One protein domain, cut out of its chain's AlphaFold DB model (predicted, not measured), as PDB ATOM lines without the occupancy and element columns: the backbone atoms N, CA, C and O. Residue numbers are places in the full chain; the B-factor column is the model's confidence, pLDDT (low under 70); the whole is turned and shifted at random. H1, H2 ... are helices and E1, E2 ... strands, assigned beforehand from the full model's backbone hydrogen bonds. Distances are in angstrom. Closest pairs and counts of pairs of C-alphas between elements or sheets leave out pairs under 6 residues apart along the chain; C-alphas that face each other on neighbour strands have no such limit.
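What this domain is: This is residues 58 to 166 of the 191 residues of an uncharacterized protein of Ophiobolus disseminans (UniProt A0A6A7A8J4). A small, only just strongly twisted sheet of four antiparallel strands, in the order E1, E3, E4, E5, has the hairpin E3 and E4 at its middle and H4 over E4. E1 runs on into E2, which leads away from the sheet to H1; long unnamed stretches lie at both ends. The 109 printed residues, under half in named elements, have four helices and five strands in the order E1, E2, H1, H2, E3, E4, H3, E5, H4, mixed in class. The whole is compact, with radius of gyration of the C-alphas 14.2 A and spans of 45 by 36 by 24 A.

How they stand to each other: Residues 58 to 59 pair antiparallel with 87 to 88 of E2, residues 87 to 89. E1, residues 83 to 85, is antiparallel to E3, residues 106 to 112, with N 84 and O 110 at 3.0 A. H1, residues 90 to 93, is not on the sheet; H2, residues 101 to 105, only grazes it. E3 and E4, residues 118 to 124, form a hairpin, with N 109 and O 121 at 2.8 A. H3, residues 125 to 129, only grazes the sheet. E5, residues 136 to 138, is antiparallel to E4, with N 122 and O 137 at 2.8 A. H4, residues 143 to 152, has a height over the sheet of 10.5 A. Every O i to N i+4 pair is within hydrogen-bond range in H3 and H4; H2 has 0 of 1, but 2 of 2 O i to N i+3; H1 is too short for an i+4 pair.

Where its parts are: E1 begins at C-alpha 83 (138.100, 134.518, 103.141). E3 is 19.2 A long, E4 18.8 A and H4 13.9 A, ending at C-alpha 152 (156.711, 135.677, 117.991).

The domain as a whole: The printed part has no cut and no long link. The C-alphas farthest apart, of Met 116 and Pro 166, are 46.5 A apart. Residues 162 to 166 have pLDDT under 70.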
ATOM      1  N   GLU A  58     141.082 118.083 100.886       85.19
ATOM      2  CA  GLU A  58     141.733 118.286 102.174       85.19
ATOM      3  C   GLU A  58     142.198 119.744 102.309       85.19
ATOM      4  O   GLU A  58     142.654 120.368 101.340       85.19
ATOM      5  N   VAL A  59     142.032 120.307 103.507       86.19
ATOM      6  CA  VAL A  59     142.533 121.644 103.849       86.19
ATOM      7  C   VAL A  59     144.033 121.558 104.086       86.19
ATOM      8  O   VAL A  59     144.521 120.634 104.730       86.19
ATOM      9  N   VAL A  60     144.783 122.534 103.585       89.19
ATOM     10  CA  VAL A  60     146.230 122.580 103.811       89.19
ATOM     11  C   VAL A  60     146.509 123.184 105.185       89.19
ATOM     12  O   VAL A  60     146.284 124.378 105.385       89.19
ATOM     13  N   GLY A  61     147.055 122.392 106.104       90.94
ATOM     14  CA  GLY A  61     147.480 122.870 107.418       90.94
ATOM     15  C   GLY A  61     146.852 122.120 108.581       90.94
ATOM     16  O   GLY A  61     146.250 121.062 108.415       90.94
ATOM     17  N   GLU A  62     147.017 122.685 109.768       92.75
ATOM     18  CA  GLU A  62     146.455 122.146 110.996       92.75
ATOM     19  C   GLU A  62     144.948 122.427 111.072       92.75
ATOM     20  O   GLU A  62     144.489 123.530 110.766       92.75
ATOM     21  N   LYS A  63     144.173 121.433 111.519       92.88
ATOM     22  CA  LYS A  63     142.739 121.580 111.772       92.88
ATOM     23  C   LYS A  63     142.506 122.303 113.095       92.88
ATOM     24  O   LYS A  63     142.800 121.768 114.160       92.88
ATOM     25  N   PHE A  64     141.956 123.511 113.023       94.50
ATOM     26  CA  PHE A  64     141.466 124.266 114.174       94.50
ATOM     27  C   PHE A  64     140.293 125.162 113.760       94.50
ATOM     28  O   PHE A  64     140.074 125.403 112.574       94.50
ATOM     29  N   GLU A  65     139.520 125.619 114.742       94.06
ATOM     30  CA  GLU A  65     138.395 126.521 114.510       94.06
ATOM     31  C   GLU A  65     138.905 127.922 114.150       94.06
ATOM     32  O   GLU A  65     139.623 128.550 114.930       94.06
ATOM     33  N   VAL A  66     138.554 128.391 112.952       96.19
ATOM     34  CA  VAL A  66     138.879 129.740 112.482       96.19
ATOM     35  C   VAL A  66     137.656 130.633 112.630       96.19
ATOM     36  O   VAL A  66     136.653 130.449 111.936       96.19
ATOM     37  N   ASP A  67     137.764 131.652 113.479       97.25
ATOM     38  CA  ASP A  67     136.823 132.764 113.515       97.25
ATOM     39  C   ASP A  67     137.129 133.717 112.353       97.25
ATOM     40  O   ASP A  67     137.919 134.656 112.461       97.25
ATOM     41  N   PHE A  68     136.477 133.500 111.211       96.88
ATOM     42  CA  PHE A  68     136.603 134.387 110.050       96.88
ATOM     43  C   PHE A  68     136.186 135.837 110.349       96.88
ATOM     44  O   PHE A  68     136.597 136.747 109.629       96.88
ATOM     45  N   GLY A  69     135.400 136.064 111.410       97.31
ATOM     46  CA  GLY A  69     135.042 137.379 111.931       97.31
ATOM     47  C   GLY A  69     136.196 138.108 112.623       97.31
ATOM     48  O   GLY A  69     136.077 139.314 112.852       97.31
ATOM     49  N   HIS A  70     137.313 137.431 112.900       97.75
ATOM     50  CA  HIS A  70     138.501 137.972 113.561       97.75
ATOM     51  C   HIS A  70     139.792 137.512 112.869       97.75
ATOM     52  O   HIS A  70     140.631 136.847 113.459       97.75
ATOM     53  N   VAL A  71     139.973 137.877 111.600       98.19
ATOM     54  CA  VAL A  71     141.236 137.641 110.879       98.19
ATOM     55  C   VAL A  71     141.862 138.976 110.493       98.19
ATOM     56  O   VAL A  71     141.219 139.803 109.837       98.19
ATOM     57  N   TYR A  72     143.123 139.188 110.874       98.31
ATOM     58  CA  TYR A  72     143.837 140.444 110.670       98.31
ATOM     59  C   TYR A  72     145.169 140.254 109.941       98.31
ATOM     60  O   TYR A  72     146.017 139.433 110.288       98.31
ATOM     61  N   ARG A  73     145.401 141.113 108.949       97.31
ATOM     62  CA  ARG A  73     146.668 141.220 108.220       97.31
ATOM     63  C   ARG A  73     147.234 142.615 108.436       97.31
ATOM     64  O   ARG A  73     146.638 143.581 107.969       97.31
ATOM     65  N   ASN A  74     148.385 142.730 109.102       95.81
ATOM     66  CA  ASN A  74     149.033 144.015 109.410       95.81
ATOM     67  C   ASN A  74     148.071 145.024 110.069       95.81
ATOM     68  O   ASN A  74     147.894 146.133 109.570       95.81
ATOM     69  N   SER A  75     147.385 144.612 111.138       97.25
ATOM     70  CA  SER A  75     146.380 145.411 111.863       97.25
ATOM     71  C   SER A  75     145.133 145.794 111.060       97.25
ATOM     72  O   SER A  75     144.242 146.458 111.585       97.25
ATOM     73  N   LYS A  76     145.007 145.336 109.811       97.75
ATOM     74  CA  LYS A  76     143.805 145.505 108.998       97.75
ATOM     75  C   LYS A  76     142.952 144.244 109.059       97.75
ATOM     76  O   LYS A  76     143.397 143.169 108.652       97.75
ATOM     77  N   LYS A  77     141.709 144.397 109.516       97.94
ATOM     78  CA  LYS A  77     140.704 143.334 109.498       97.94
ATOM     79  C   LYS A  77     140.381 142.936 108.057       97.94
ATOM     80  O   LYS A  77     140.147 143.802 107.210       97.94
ATOM     81  N   LEU A  78     140.374 141.639 107.778       97.75
ATOM     82  CA  LEU A  78     139.970 141.097 106.484       97.75
ATOM     83  C   LEU A  78     138.457 140.858 106.452       97.75
ATOM     84  O   LEU A  78     137.835 140.584 107.476       97.75
ATOM     85  N   PHE A  79     137.856 140.975 105.266       97.06
ATOM     86  CA  PHE A  79     136.424 140.735 105.105       97.06
ATOM     87  C   PHE A  79     136.125 139.229 105.144       97.06
ATOM     88  O   PHE A  79     136.622 138.514 104.268       97.06
ATOM     89  N   PRO A  80     135.276 138.748 106.077       96.69
ATOM     90  CA  PRO A  80     134.994 137.319 106.230       96.69
ATOM     91  C   PRO A  80     134.474 136.688 104.937       96.69
ATOM     92  O   PRO A  80     134.992 135.674 104.502       96.69
ATOM     93  N   ALA A  81     133.547 137.361 104.244       95.62
ATOM     94  CA  ALA A  81     132.944 136.877 102.997       95.62
ATOM     95  C   ALA A  81     133.938 136.667 101.835       95.62
ATOM     96  O   ALA A  81     133.591 136.070 100.819       95.62
ATOM     97  N   ARG A  82     135.162 137.194 101.955       96.19
ATOM     98  CA  ARG A  82     136.233 137.053 100.961       96.19
ATOM     99  C   ARG A  82     137.306 136.059 101.388       96.19
ATOM    100  O   ARG A  82     138.219 135.798 100.606       96.19
ATOM    101  N   LEU A  83     137.224 135.547 102.613       96.38
ATOM    102  CA  LEU A  83     138.100 134.518 103.141       96.38
ATOM    103  C   LEU A  83     137.480 133.138 102.934       96.38
ATOM    104  O   LEU A  83     136.268 132.955 102.928       96.38
ATOM    105  N   GLY A  84     138.341 132.144 102.796       95.00
ATOM    106  CA  GLY A  84     137.947 130.751 102.894       95.00
ATOM    107  C   GLY A  84     139.160 129.866 103.100       95.00
ATOM    108  O   GLY A  84     140.294 130.271 102.822       95.00
ATOM    109  N   TYR A  85     138.922 128.647 103.571       94.88
ATOM    110  CA  TYR A  85     139.964 127.632 103.596       94.88
ATOM    111  C   TYR A  85     140.472 127.376 102.189       94.88
ATOM    112  O   TYR A  85     139.694 127.271 101.235       94.88
ATOM    113  N   LYS A  86     141.787 127.228 102.061       91.75
ATOM    114  CA  LYS A  86     142.330 126.727 100.818       91.75
ATOM    115  C   LYS A  86     142.246 125.211 100.808       91.75
ATOM    116  O   LYS A  86     142.889 124.511 101.591       91.75
ATOM    117  N   VAL A  87     141.468 124.728  99.858       87.19
ATOM    118  CA  VAL A  87     141.190 123.316  99.667       87.19
ATOM    119  C   VAL A  87     142.061 122.786  98.529       87.19
ATOM    120  O   VAL A  87     142.170 123.410  97.471       87.19
ATOM    121  N   ARG A  88     142.708 121.640  98.739       86.31
ATOM    122  CA  ARG A  88     143.447 120.915  97.699       86.31
ATOM    123  C   ARG A  88     142.862 119.525  97.520       86.31
ATOM    124  O   ARG A  88     142.292 118.946  98.438       86.31
ATOM    125  N   HIS A  89     142.982 118.987  96.314       81.88
ATOM    126  CA  HIS A  89     142.514 117.635  96.034       81.88
ATOM    127  C   HIS A  89     143.456 116.615  96.689       81.88
ATOM    128  O   HIS A  89     144.671 116.757  96.554       81.88
ATOM    129  N   LYS A  90     142.931 115.556  97.325       80.31
ATOM    130  CA  LYS A  90     143.751 114.531  98.010       80.31
ATOM    131  C   LYS A  90     144.823 113.921  97.101       80.31
ATOM    132  O   LYS A  90     145.927 113.628  97.545       80.31
ATOM    133  N   ALA A  91     144.555 113.797  95.795       80.69
ATOM    134  CA  ALA A  91     145.560 113.312  94.841       80.69
ATOM    135  C   ALA A  91     146.808 114.212  94.737       80.69
ATOM    136  O   ALA A  91     147.875 113.715  94.402       80.69
ATOM    137  N   GLN A  92     146.704 115.510  95.049       78.62
ATOM    138  CA  GLN A  92     147.854 116.423  95.085       78.62
ATOM    139  C   GLN A  92     148.750 116.190  96.308       78.62
ATOM    140  O   GLN A  92     149.917 116.575  96.278       78.62
ATOM    141  N   PHE A  93     148.227 115.549  97.356       73.12
ATOM    142  CA  PHE A  93     148.992 115.127  98.528       73.12
ATOM    143  C   PHE A  93     149.566 113.712  98.390       73.12
ATOM    144  O   PHE A  93     150.423 113.339  99.175       73.12
ATOM    145  N   LYS A  94     149.182 112.938  97.361       70.62
ATOM    146  CA  LYS A  94     149.705 111.577  97.114       70.62
ATOM    147  C   LYS A  94     151.182 111.523  96.681       70.62
ATOM    148  O   LYS A  94     151.663 110.465  96.287       70.62
ATOM    149  N   GLY A  95     151.911 112.637  96.722       70.81
ATOM    150  CA  GLY A  95     153.361 112.618  96.548       70.81
ATOM    151  C   GLY A  95     154.042 112.099  97.813       70.81
ATOM    152  O   GLY A  95     153.650 112.476  98.908       70.81
ATOM    153  N   LEU A  96     155.106 111.302  97.673       74.00
ATOM    154  CA  LEU A  96     155.959 110.799  98.772       74.00
ATOM    155  C   LEU A  96     156.717 111.903  99.548       74.00
ATOM    156  O   LEU A  96     157.730 111.636 100.185       74.00
ATOM    157  N   ARG A  97     156.301 113.167  99.438       80.50
ATOM    158  CA  ARG A  97     156.939 114.289 100.123       80.50
ATOM    159  C   ARG A  97     156.121 114.634 101.347       80.50
ATOM    160  O   ARG A  97     154.966 115.034 101.215       80.50
ATOM    161  N   ASP A  98     156.761 114.557 102.501       82.31
ATOM    162  CA  ASP A  98     156.151 115.008 103.738       82.31
ATOM    163  C   ASP A  98     155.752 116.489 103.632       82.31
ATOM    164  O   ASP A  98     156.496 117.310 103.069       82.31
ATOM    165  N   PRO A  99     154.572 116.866 104.156       85.31
ATOM    166  CA  PRO A  99     154.181 118.261 104.220       85.31
ATOM    167  C   PRO A  99     155.197 119.037 105.059       85.31
ATOM    168  O   PRO A  99     155.706 118.559 106.072       85.31
ATOM    169  N   SER A 100     155.485 120.273 104.643       90.44
ATOM    170  CA  SER A 100     156.420 121.122 105.382       90.44
ATOM    171  C   SER A 100     155.970 121.280 106.846       90.44
ATOM    172  O   SER A 100     154.799 121.598 107.074       90.44
ATOM    173  N   PRO A 101     156.871 121.136 107.837       93.19
ATOM    174  CA  PRO A 101     156.508 121.200 109.255       93.19
ATOM    175  C   PRO A 101     155.798 122.489 109.695       93.19
ATOM    176  O   PRO A 101     155.049 122.475 110.667       93.19
ATOM    177  N   ILE A 102     155.961 123.594 108.953       94.56
ATOM    178  CA  ILE A 102     155.274 124.872 109.214       94.56
ATOM    179  C   ILE A 102     153.742 124.745 109.237       94.56
ATOM    180  O   ILE A 102     153.059 125.530 109.892       94.56
ATOM    181  N   TRP A 103     153.200 123.750 108.532       94.38
ATOM    182  CA  TRP A 103     151.764 123.511 108.418       94.38
ATOM    183  C   TRP A 103     151.152 122.934 109.697       94.38
ATOM    184  O   TRP A 103     149.936 122.916 109.820       94.38
ATOM    185  N   ARG A 104     151.972 122.533 110.676       94.50
ATOM    186  CA  ARG A 104     151.527 122.095 112.010       94.50
ATOM    187  C   ARG A 104     151.145 123.243 112.948       94.50
ATOM    188  O   ARG A 104     150.781 122.972 114.079       94.50
ATOM    189  N   TYR A 105     151.314 124.495 112.520       96.19
ATOM    190  CA  TYR A 105     151.140 125.680 113.375       96.19
ATOM    191  C   TYR A 105     150.137 126.692 112.808       96.19
ATOM    192  O   TYR A 105     150.038 127.829 113.282       96.19
ATOM    193  N   GLY A 106     149.427 126.319 111.747       96.88
ATOM    194  CA  GLY A 106     148.506 127.207 111.065       96.88
ATOM    195  C   GLY A 106     147.855 126.563 109.855       96.88
ATOM    196  O   GLY A 106     148.139 125.416 109.510       96.88
ATOM    197  N   VAL A 107     146.993 127.329 109.197       96.75
ATOM    198  CA  VAL A 107     146.176 126.868 108.072       96.75
ATOM    199  C   VAL A 107     146.342 127.780 106.860       96.75
ATOM    200  O   VAL A 107     146.515 128.993 106.997       96.75
ATOM    201  N   GLU A 108     146.328 127.202 105.658       96.31
ATOM    202  CA  GLU A 108     146.317 127.962 104.409       96.31
ATOM    203  C   GLU A 108     144.901 128.489 104.140       96.31
ATOM    204  O   GLU A 108     143.945 127.725 103.984       96.31
ATOM    205  N   LEU A 109     144.779 129.807 104.033       96.69
ATOM    206  CA  LEU A 109     143.570 130.494 103.606       96.69
ATOM    207  C   LEU A 109     143.758 131.075 102.205       96.69
ATOM    208  O   LEU A 109     144.868 131.365 101.749       96.69
ATOM    209  N   GLU A 110     142.642 131.286 101.529       96.69
ATOM    210  CA  GLU A 110     142.569 132.057 100.300       96.69
ATOM    211  C   GLU A 110     141.722 133.306 100.555       96.69
ATOM    212  O   GLU A 110     140.630 133.218 101.118       96.69
ATOM    213  N   TYR A 111     142.243 134.468 100.162       97.00
ATOM    214  CA  TYR A 111     141.570 135.755 100.299       97.00
ATOM    215  C   TYR A 111     141.375 136.405  98.935       97.00
ATOM    216  O   TYR A 111     142.346 136.603  98.206       97.00
ATOM    217  N   LEU A 112     140.140 136.759  98.591       97.19
ATOM    218  CA  LEU A 112     139.842 137.488  97.361       97.19
ATOM    219  C   LEU A 112     140.100 138.989  97.566       97.19
ATOM    220  O   LEU A 112     139.384 139.653  98.315       97.19
ATOM    221  N   GLU A 113     141.129 139.538  96.925       95.94
ATOM    222  CA  GLU A 113     141.411 140.975  96.978       95.94
ATOM    223  C   GLU A 113     140.458 141.784  96.076       95.94
ATOM    224  O   GLU A 113     139.748 141.233  95.234       95.94
ATOM    225  N   ASP A 114     140.437 143.113  96.239       94.94
ATOM    226  CA  ASP A 114     139.556 144.018  95.474       94.94
ATOM    227  C   ASP A 114     139.793 143.964  93.957       94.94
ATOM    228  O   ASP A 114     138.896 144.225  93.163       94.94
ATOM    229  N   ASN A 115     140.999 143.576  93.543       95.25
ATOM    230  CA  ASN A 115     141.382 143.385  92.144       95.25
ATOM    231  C   ASN A 115     140.950 142.018  91.574       95.25
ATOM    232  O   ASN A 115     141.459 141.614  90.527       95.25
ATOM    233  N   MET A 116     140.081 141.284  92.278       91.56
ATOM    234  CA  MET A 116     139.629 139.931  91.937       91.56
ATOM    235  C   MET A 116     140.751 138.882  91.888       91.56
ATOM    236  O   MET A 116     140.553 137.781  91.373       91.56
ATOM    237  N   LYS A 117     141.935 139.182  92.436       95.81
ATOM    238  CA  LYS A 117     143.026 138.213  92.565       95.81
ATOM    239  C   LYS A 117     142.949 137.526  93.919       95.81
ATOM    240  O   LYS A 117     142.763 138.160  94.954       95.81
ATOM    241  N   ALA A 118     143.141 136.214  93.902       95.06
ATOM    242  CA  ALA A 118     143.242 135.427  95.114       95.06
ATOM    243  C   ALA A 118     144.656 135.523  95.708       95.06
ATOM    244  O   ALA A 118     145.645 135.153  95.069       95.06
ATOM    245  N   ALA A 119     144.748 135.993  96.947       96.06
ATOM    246  CA  ALA A 119     145.955 135.965  97.756       96.06
ATOM    247  C   ALA A 119     145.970 134.707  98.631       96.06
ATOM    248  O   ALA A 119     144.981 134.367  99.280       96.06
ATOM    249  N   LYS A 120     147.120 134.028  98.682       96.38
ATOM    250  CA  LYS A 120     147.347 132.907  99.600       96.38
ATOM    251  C   LYS A 120     147.821 133.459 100.932       96.38
ATOM    252  O   LYS A 120     148.833 134.164 100.980       96.38
ATOM    253  N   LEU A 121     147.103 133.133 101.995       97.25
ATOM    254  CA  LEU A 121     147.439 133.532 103.350       97.25
ATOM    255  C   LEU A 121     147.746 132.294 104.192       97.25
ATOM    256  O   LEU A 121     147.171 131.232 103.980       97.25
ATOM    257  N   TRP A 122     148.650 132.432 105.149       97.75
ATOM    258  CA  TRP A 122     148.858 131.481 106.230       97.75
ATOM    259  C   TRP A 122     148.346 132.130 107.510       97.75
ATOM    260  O   TRP A 122     148.813 133.209 107.880       97.75
ATOM    261  N   LEU A 123     147.362 131.503 108.145       98.06
ATOM    262  CA  LEU A 123     146.809 131.941 109.418       98.06
ATOM    263  C   LEU A 123     147.499 131.177 110.545       98.06
ATOM    264  O   LEU A 123     147.395 129.952 110.614       98.06
ATOM    265  N   CYS A 124     148.187 131.894 111.429       98.38
ATOM    266  CA  CYS A 124     148.823 131.294 112.592       98.38
ATOM    267  C   CYS A 124     147.779 130.907 113.642       98.38
ATOM    268  O   CYS A 124     147.081 131.775 114.165       98.38
ATOM    269  N   LYS A 125     147.736 129.626 114.029       98.12
ATOM    270  CA  LYS A 125     146.800 129.124 115.047       98.12
ATOM    271  C   LYS A 125     146.943 129.868 116.376       98.12
ATOM    272  O   LYS A 125     145.955 130.313 116.946       98.12
ATOM    273  N   LYS A 126     148.175 130.028 116.870       97.50
ATOM    274  CA  LYS A 126     148.431 130.619 118.194       97.50
ATOM    275  C   LYS A 126     148.092 132.112 118.236       97.50
ATOM    276  O   LYS A 126     147.414 132.536 119.164       97.50
ATOM    277  N   CYS A 127     148.494 132.895 117.230       98.12
ATOM    278  CA  CYS A 127     148.079 134.301 117.135       98.12
ATOM    279  C   CYS A 127     146.560 134.452 117.009       98.12
ATOM    280  O   CYS A 127     145.991 135.328 117.655       98.12
ATOM    281  N   HIS A 128     145.912 133.598 116.215       98.31
ATOM    282  CA  HIS A 128     144.473 133.670 115.993       98.31
ATOM    283  C   HIS A 128     143.676 133.381 117.272       98.31
ATOM    284  O   HIS A 128     142.823 134.173 117.665       98.31
ATOM    285  N   LEU A 129     144.016 132.299 117.985       97.12
ATOM    286  CA  LEU A 129     143.384 131.952 119.264       97.12
ATOM    287  C   LEU A 129     143.604 133.032 120.338       97.12
ATOM    288  O   LEU A 129     142.721 133.275 121.156       97.12
ATOM    289  N   ASN A 130     144.746 133.726 120.295       97.69
ATOM    290  CA  ASN A 130     145.053 134.861 121.171       97.69
ATOM    291  C   ASN A 130     144.425 136.190 120.712       97.69
ATOM    292  O   ASN A 130     144.615 137.209 121.372       97.69
ATOM    293  N   ARG A 131     143.683 136.199 119.598       97.12
ATOM    294  CA  ARG A 131     143.047 137.387 119.008       97.12
ATOM    295  C   ARG A 131     144.017 138.513 118.629       97.12
ATOM    296  O   ARG A 131     143.631 139.681 118.619       97.12
ATOM    297  N   GLU A 132     145.241 138.173 118.240       97.94
ATOM    298  CA  GLU A 132     146.249 139.138 117.785       97.94
ATOM    299  C   GLU A 132     145.835 139.855 116.486       97.94
ATOM    300  O   GLU A 132     145.249 139.260 115.583       97.94
ATOM    301  N   PHE A 133     146.225 141.123 116.319       97.12
ATOM    302  CA  PHE A 133     145.875 141.927 115.131       97.12
ATOM    303  C   PHE A 133     146.779 141.686 113.908       97.12
ATOM    304  O   PHE A 133     146.822 142.486 112.972       97.12
ATOM    305  N   ASN A 134     147.550 140.605 113.896       96.44
ATOM    306  CA  ASN A 134     148.431 140.273 112.780       96.44
ATOM    307  C   ASN A 134     148.626 138.756 112.666       96.44
ATOM    308  O   ASN A 134     149.750 138.276 112.506       96.44
ATOM    309  N   ASP A 135     147.543 138.004 112.805       97.62
ATOM    310  CA  ASP A 135     147.523 136.543 112.801       97.62
ATOM    311  C   ASP A 135     147.642 135.930 111.393       97.62
ATOM    312  O   ASP A 135     148.118 134.799 111.261       97.62
ATOM    313  N   ALA A 136     147.301 136.674 110.335       97.75
ATOM    314  CA  ALA A 136     147.403 136.228 108.946       97.75
ATOM    315  C   ALA A 136     148.616 136.821 108.205       97.75
ATOM    316  O   ALA A 136     148.825 138.037 108.164       97.75
ATOM    317  N   LYS A 137     149.398 135.961 107.536       96.88
ATOM    318  CA  LYS A 137     150.580 136.325 106.729       96.88
ATOM    319  C   LYS A 137     150.387 135.973 105.260       96.88
ATOM    320  O   LYS A 137     149.818 134.937 104.947       96.88
ATOM    321  N   VAL A 138     150.900 136.794 104.344       96.38
ATOM    322  CA  VAL A 138     150.914 136.450 102.910       96.38
ATOM    323  C   VAL A 138     151.963 135.373 102.652       96.38
ATOM    324  O   VAL A 138     153.109 135.500 103.079       96.38
ATOM    325  N   ILE A 139     151.587 134.324 101.923       94.06
ATOM    326  CA  ILE A 139     152.500 133.233 101.581       94.06
ATOM    327  C   ILE A 139     153.292 133.611 100.330       94.06
ATOM    328  O   ILE A 139     152.840 133.406  99.204       94.06
ATOM    329  N   SER A 140     154.507 134.114 100.543       91.00
ATOM    330  CA  SER A 140     155.540 134.302  99.513       91.00
ATOM    331  C   SER A 140     156.734 133.375  99.777       91.00
ATOM    332  O   SER A 140     157.890 133.797  99.790       91.00
ATOM    333  N   GLY A 141     156.438 132.104 100.065       90.06
ATOM    334  CA  GLY A 141     157.403 131.101 100.520       90.06
ATOM    335  C   GLY A 141     157.392 130.895 102.039       90.06
ATOM    336  O   GLY A 141     156.701 131.594 102.778       90.06
ATOM    337  N   ASN A 142     158.165 129.910 102.503       92.81
ATOM    338  CA  ASN A 142     158.107 129.449 103.895       92.81
ATOM    339  C   ASN A 142     158.879 130.345 104.870       92.81
ATOM    340  O   ASN A 142     158.578 130.334 106.059       92.81
ATOM    341  N   ARG A 143     159.854 131.127 104.384       93.50
ATOM    342  CA  ARG A 143     160.747 131.936 105.229       93.50
ATOM    343  C   ARG A 143     159.976 132.851 106.181       93.50
ATOM    344  O   ARG A 143     160.225 132.817 107.373       93.50
ATOM    345  N   TYR A 144     158.983 133.581 105.680       92.00
ATOM    346  CA  TYR A 144     158.185 134.493 106.505       92.00
ATOM    347  C   TYR A 144     157.390 133.787 107.609       92.00
ATOM    348  O   TYR A 144     157.201 134.346 108.686       92.00
ATOM    349  N   VAL A 145     156.936 132.558 107.351       95.38
ATOM    350  CA  VAL A 145     156.237 131.743 108.352       95.38
ATOM    351  C   VAL A 145     157.223 131.277 109.419       95.38
ATOM    352  O   VAL A 145     156.952 131.427 110.606       95.38
ATOM    353  N   VAL A 146     158.394 130.780 109.009       95.38
ATOM    354  CA  VAL A 146     159.468 130.367 109.925       95.38
ATOM    355  C   VAL A 146     159.925 131.541 110.793       95.38
ATOM    356  O   VAL A 146     159.988 131.404 112.012       95.38
ATOM    357  N   ASP A 147     160.186 132.700 110.189       94.88
ATOM    358  CA  ASP A 147     160.628 133.905 110.892       94.88
ATOM    359  C   ASP A 147     159.570 134.368 111.906       94.88
ATOM    360  O   ASP A 147     159.906 134.705 113.039       94.88
ATOM    361  N   HIS A 148     158.282 134.313 111.550       96.06
ATOM    362  CA  HIS A 148     157.189 134.613 112.476       96.06
ATOM    363  C   HIS A 148     157.127 133.623 113.650       96.06
ATOM    364  O   HIS A 148     157.053 134.051 114.802       96.06
ATOM    365  N   LEU A 149     157.194 132.314 113.379       96.06
ATOM    366  CA  LEU A 149     157.193 131.281 114.420       96.06
ATOM    367  C   LEU A 149     158.376 131.454 115.383       96.06
ATOM    368  O   LEU A 149     158.187 131.378 116.596       96.06
ATOM    369  N   LYS A 150     159.569 131.771 114.867       94.69
ATOM    370  CA  LYS A 150     160.770 132.019 115.676       94.69
ATOM    371  C   LYS A 150     160.690 133.324 116.465       94.69
ATOM    372  O   LYS A 150     160.996 133.332 117.650       94.69
ATOM    373  N   ALA A 151     160.266 134.422 115.848       94.62
ATOM    374  CA  ALA A 151     160.261 135.728 116.504       94.62
ATOM    375  C   ALA A 151     159.130 135.868 117.535       94.62
ATOM    376  O   ALA A 151     159.354 136.368 118.634       94.62
ATOM    377  N   ILE A 152     157.919 135.426 117.189       95.81
ATOM    378  CA  ILE A 152     156.711 135.677 117.991       95.81
ATOM    379  C   ILE A 152     156.415 134.519 118.937       95.81
ATOM    380  O   ILE A 152     156.007 134.727 120.078       95.81
ATOM    381  N   HIS A 153     156.617 133.282 118.484       94.69
ATOM    382  CA  HIS A 153     156.311 132.099 119.287       94.69
ATOM    383  C   HIS A 153     157.546 131.393 119.820       94.69
ATOM    384  O   HIS A 153     157.392 130.510 120.663       94.69
ATOM    385  N   ARG A 154     158.743 131.811 119.381       94.19
ATOM    386  CA  ARG A 154     160.025 131.196 119.726       94.19
ATOM    387  C   ARG A 154     160.035 129.687 119.440       94.19
ATOM    388  O   ARG A 154     160.583 128.910 120.206       94.19
ATOM    389  N   ILE A 155     159.420 129.282 118.330       93.25
ATOM    390  CA  ILE A 155     159.351 127.893 117.859       93.25
ATOM    391  C   ILE A 155     160.174 127.773 116.577       93.25
ATOM    392  O   ILE A 155     159.946 128.535 115.635       93.25
ATOM    393  N   ASP A 156     161.086 126.801 116.504       93.94
ATOM    394  CA  ASP A 156     161.628 126.355 115.220       93.94
ATOM    395  C   ASP A 156     160.753 125.215 114.664       93.94
ATOM    396  O   ASP A 156     160.668 124.147 115.274       93.94
ATOM    397  N   PRO A 157     160.086 125.404 113.512       92.69
ATOM    398  CA  PRO A 157     159.172 124.403 112.976       92.69
ATOM    399  C   PRO A 157     159.856 123.094 112.560       92.69
ATOM    400  O   PRO A 157     159.173 122.079 112.474       92.69
ATOM    401  N   TYR A 158     161.163 123.088 112.277       91.44
ATOM    402  CA  TYR A 158     161.859 121.887 111.798       91.44
ATOM    403  C   TYR A 158     162.369 120.999 112.927       91.44
ATOM    404  O   TYR A 158     162.358 119.779 112.792       91.44
ATOM    405  N   THR A 159     162.800 121.595 114.036       88.19
ATOM    406  CA  THR A 159     163.269 120.844 115.207       88.19
ATOM    407  C   THR A 159     162.157 120.639 116.232       88.19
ATOM    408  O   THR A 159     162.260 119.754 117.072       88.19
ATOM    409  N   GLY A 160     161.099 121.458 116.189       78.19
ATOM    410  CA  GLY A 160     160.063 121.514 117.222       78.19
ATOM    411  C   GLY A 160     160.562 122.080 118.555       78.19
ATOM    412  O   GLY A 160     159.772 122.251 119.481       78.19
ATOM    413  N   LEU A 161     161.855 122.388 118.649       75.75
ATOM    414  CA  LEU A 161     162.494 122.949 119.823       75.75
ATOM    415  C   LEU A 161     162.477 124.470 119.714       75.75
ATOM    416  O   LEU A 161     162.534 125.052 118.625       75.75
ATOM    417  N   MET A 162     162.404 125.131 120.864       69.12
ATOM    418  CA  MET A 162     162.760 126.541 120.912       69.12
ATOM    419  C   MET A 162     164.230 126.628 120.497       69.12
ATOM    420  O   MET A 162     164.997 125.772 120.948       69.12
ATOM    421  N   PRO A 163     164.653 127.579 119.637       61.44
ATOM    422  CA  PRO A 163     166.078 127.829 119.508       61.44
ATOM    423  C   PRO A 163     166.566 128.032 120.935       61.44
ATOM    424  O   PRO A 163     166.006 128.880 121.634       61.44
ATOM    425  N   GLU A 164     167.492 127.185 121.395       59.16
ATOM    426  CA  GLU A 164     168.160 127.417 122.664       59.16
ATOM    427  C   GLU A 164     168.679 128.832 122.534       59.16
ATOM    428  O   GLU A 164     169.575 129.102 121.732       59.16
ATOM    429  N   THR A 165     168.016 129.779 123.202       60.16
ATOM    430  CA  THR A 165     168.573 131.108 123.357       60.16
ATOM    431  C   THR A 165     169.966 130.812 123.865       60.16
ATOM    432  O   THR A 165     170.058 130.166 124.916       60.16
ATOM    433  N   PRO A 166     171.039 131.212 123.152       56.41
ATOM    434  CA  PRO A 166     172.305 131.338 123.821       56.41
ATOM    435  C   PRO A 166     171.937 132.220 124.999       56.41
ATOM    436  O   PRO A 166     171.485 133.354 124.807       56.41
TER     437      PRO A 166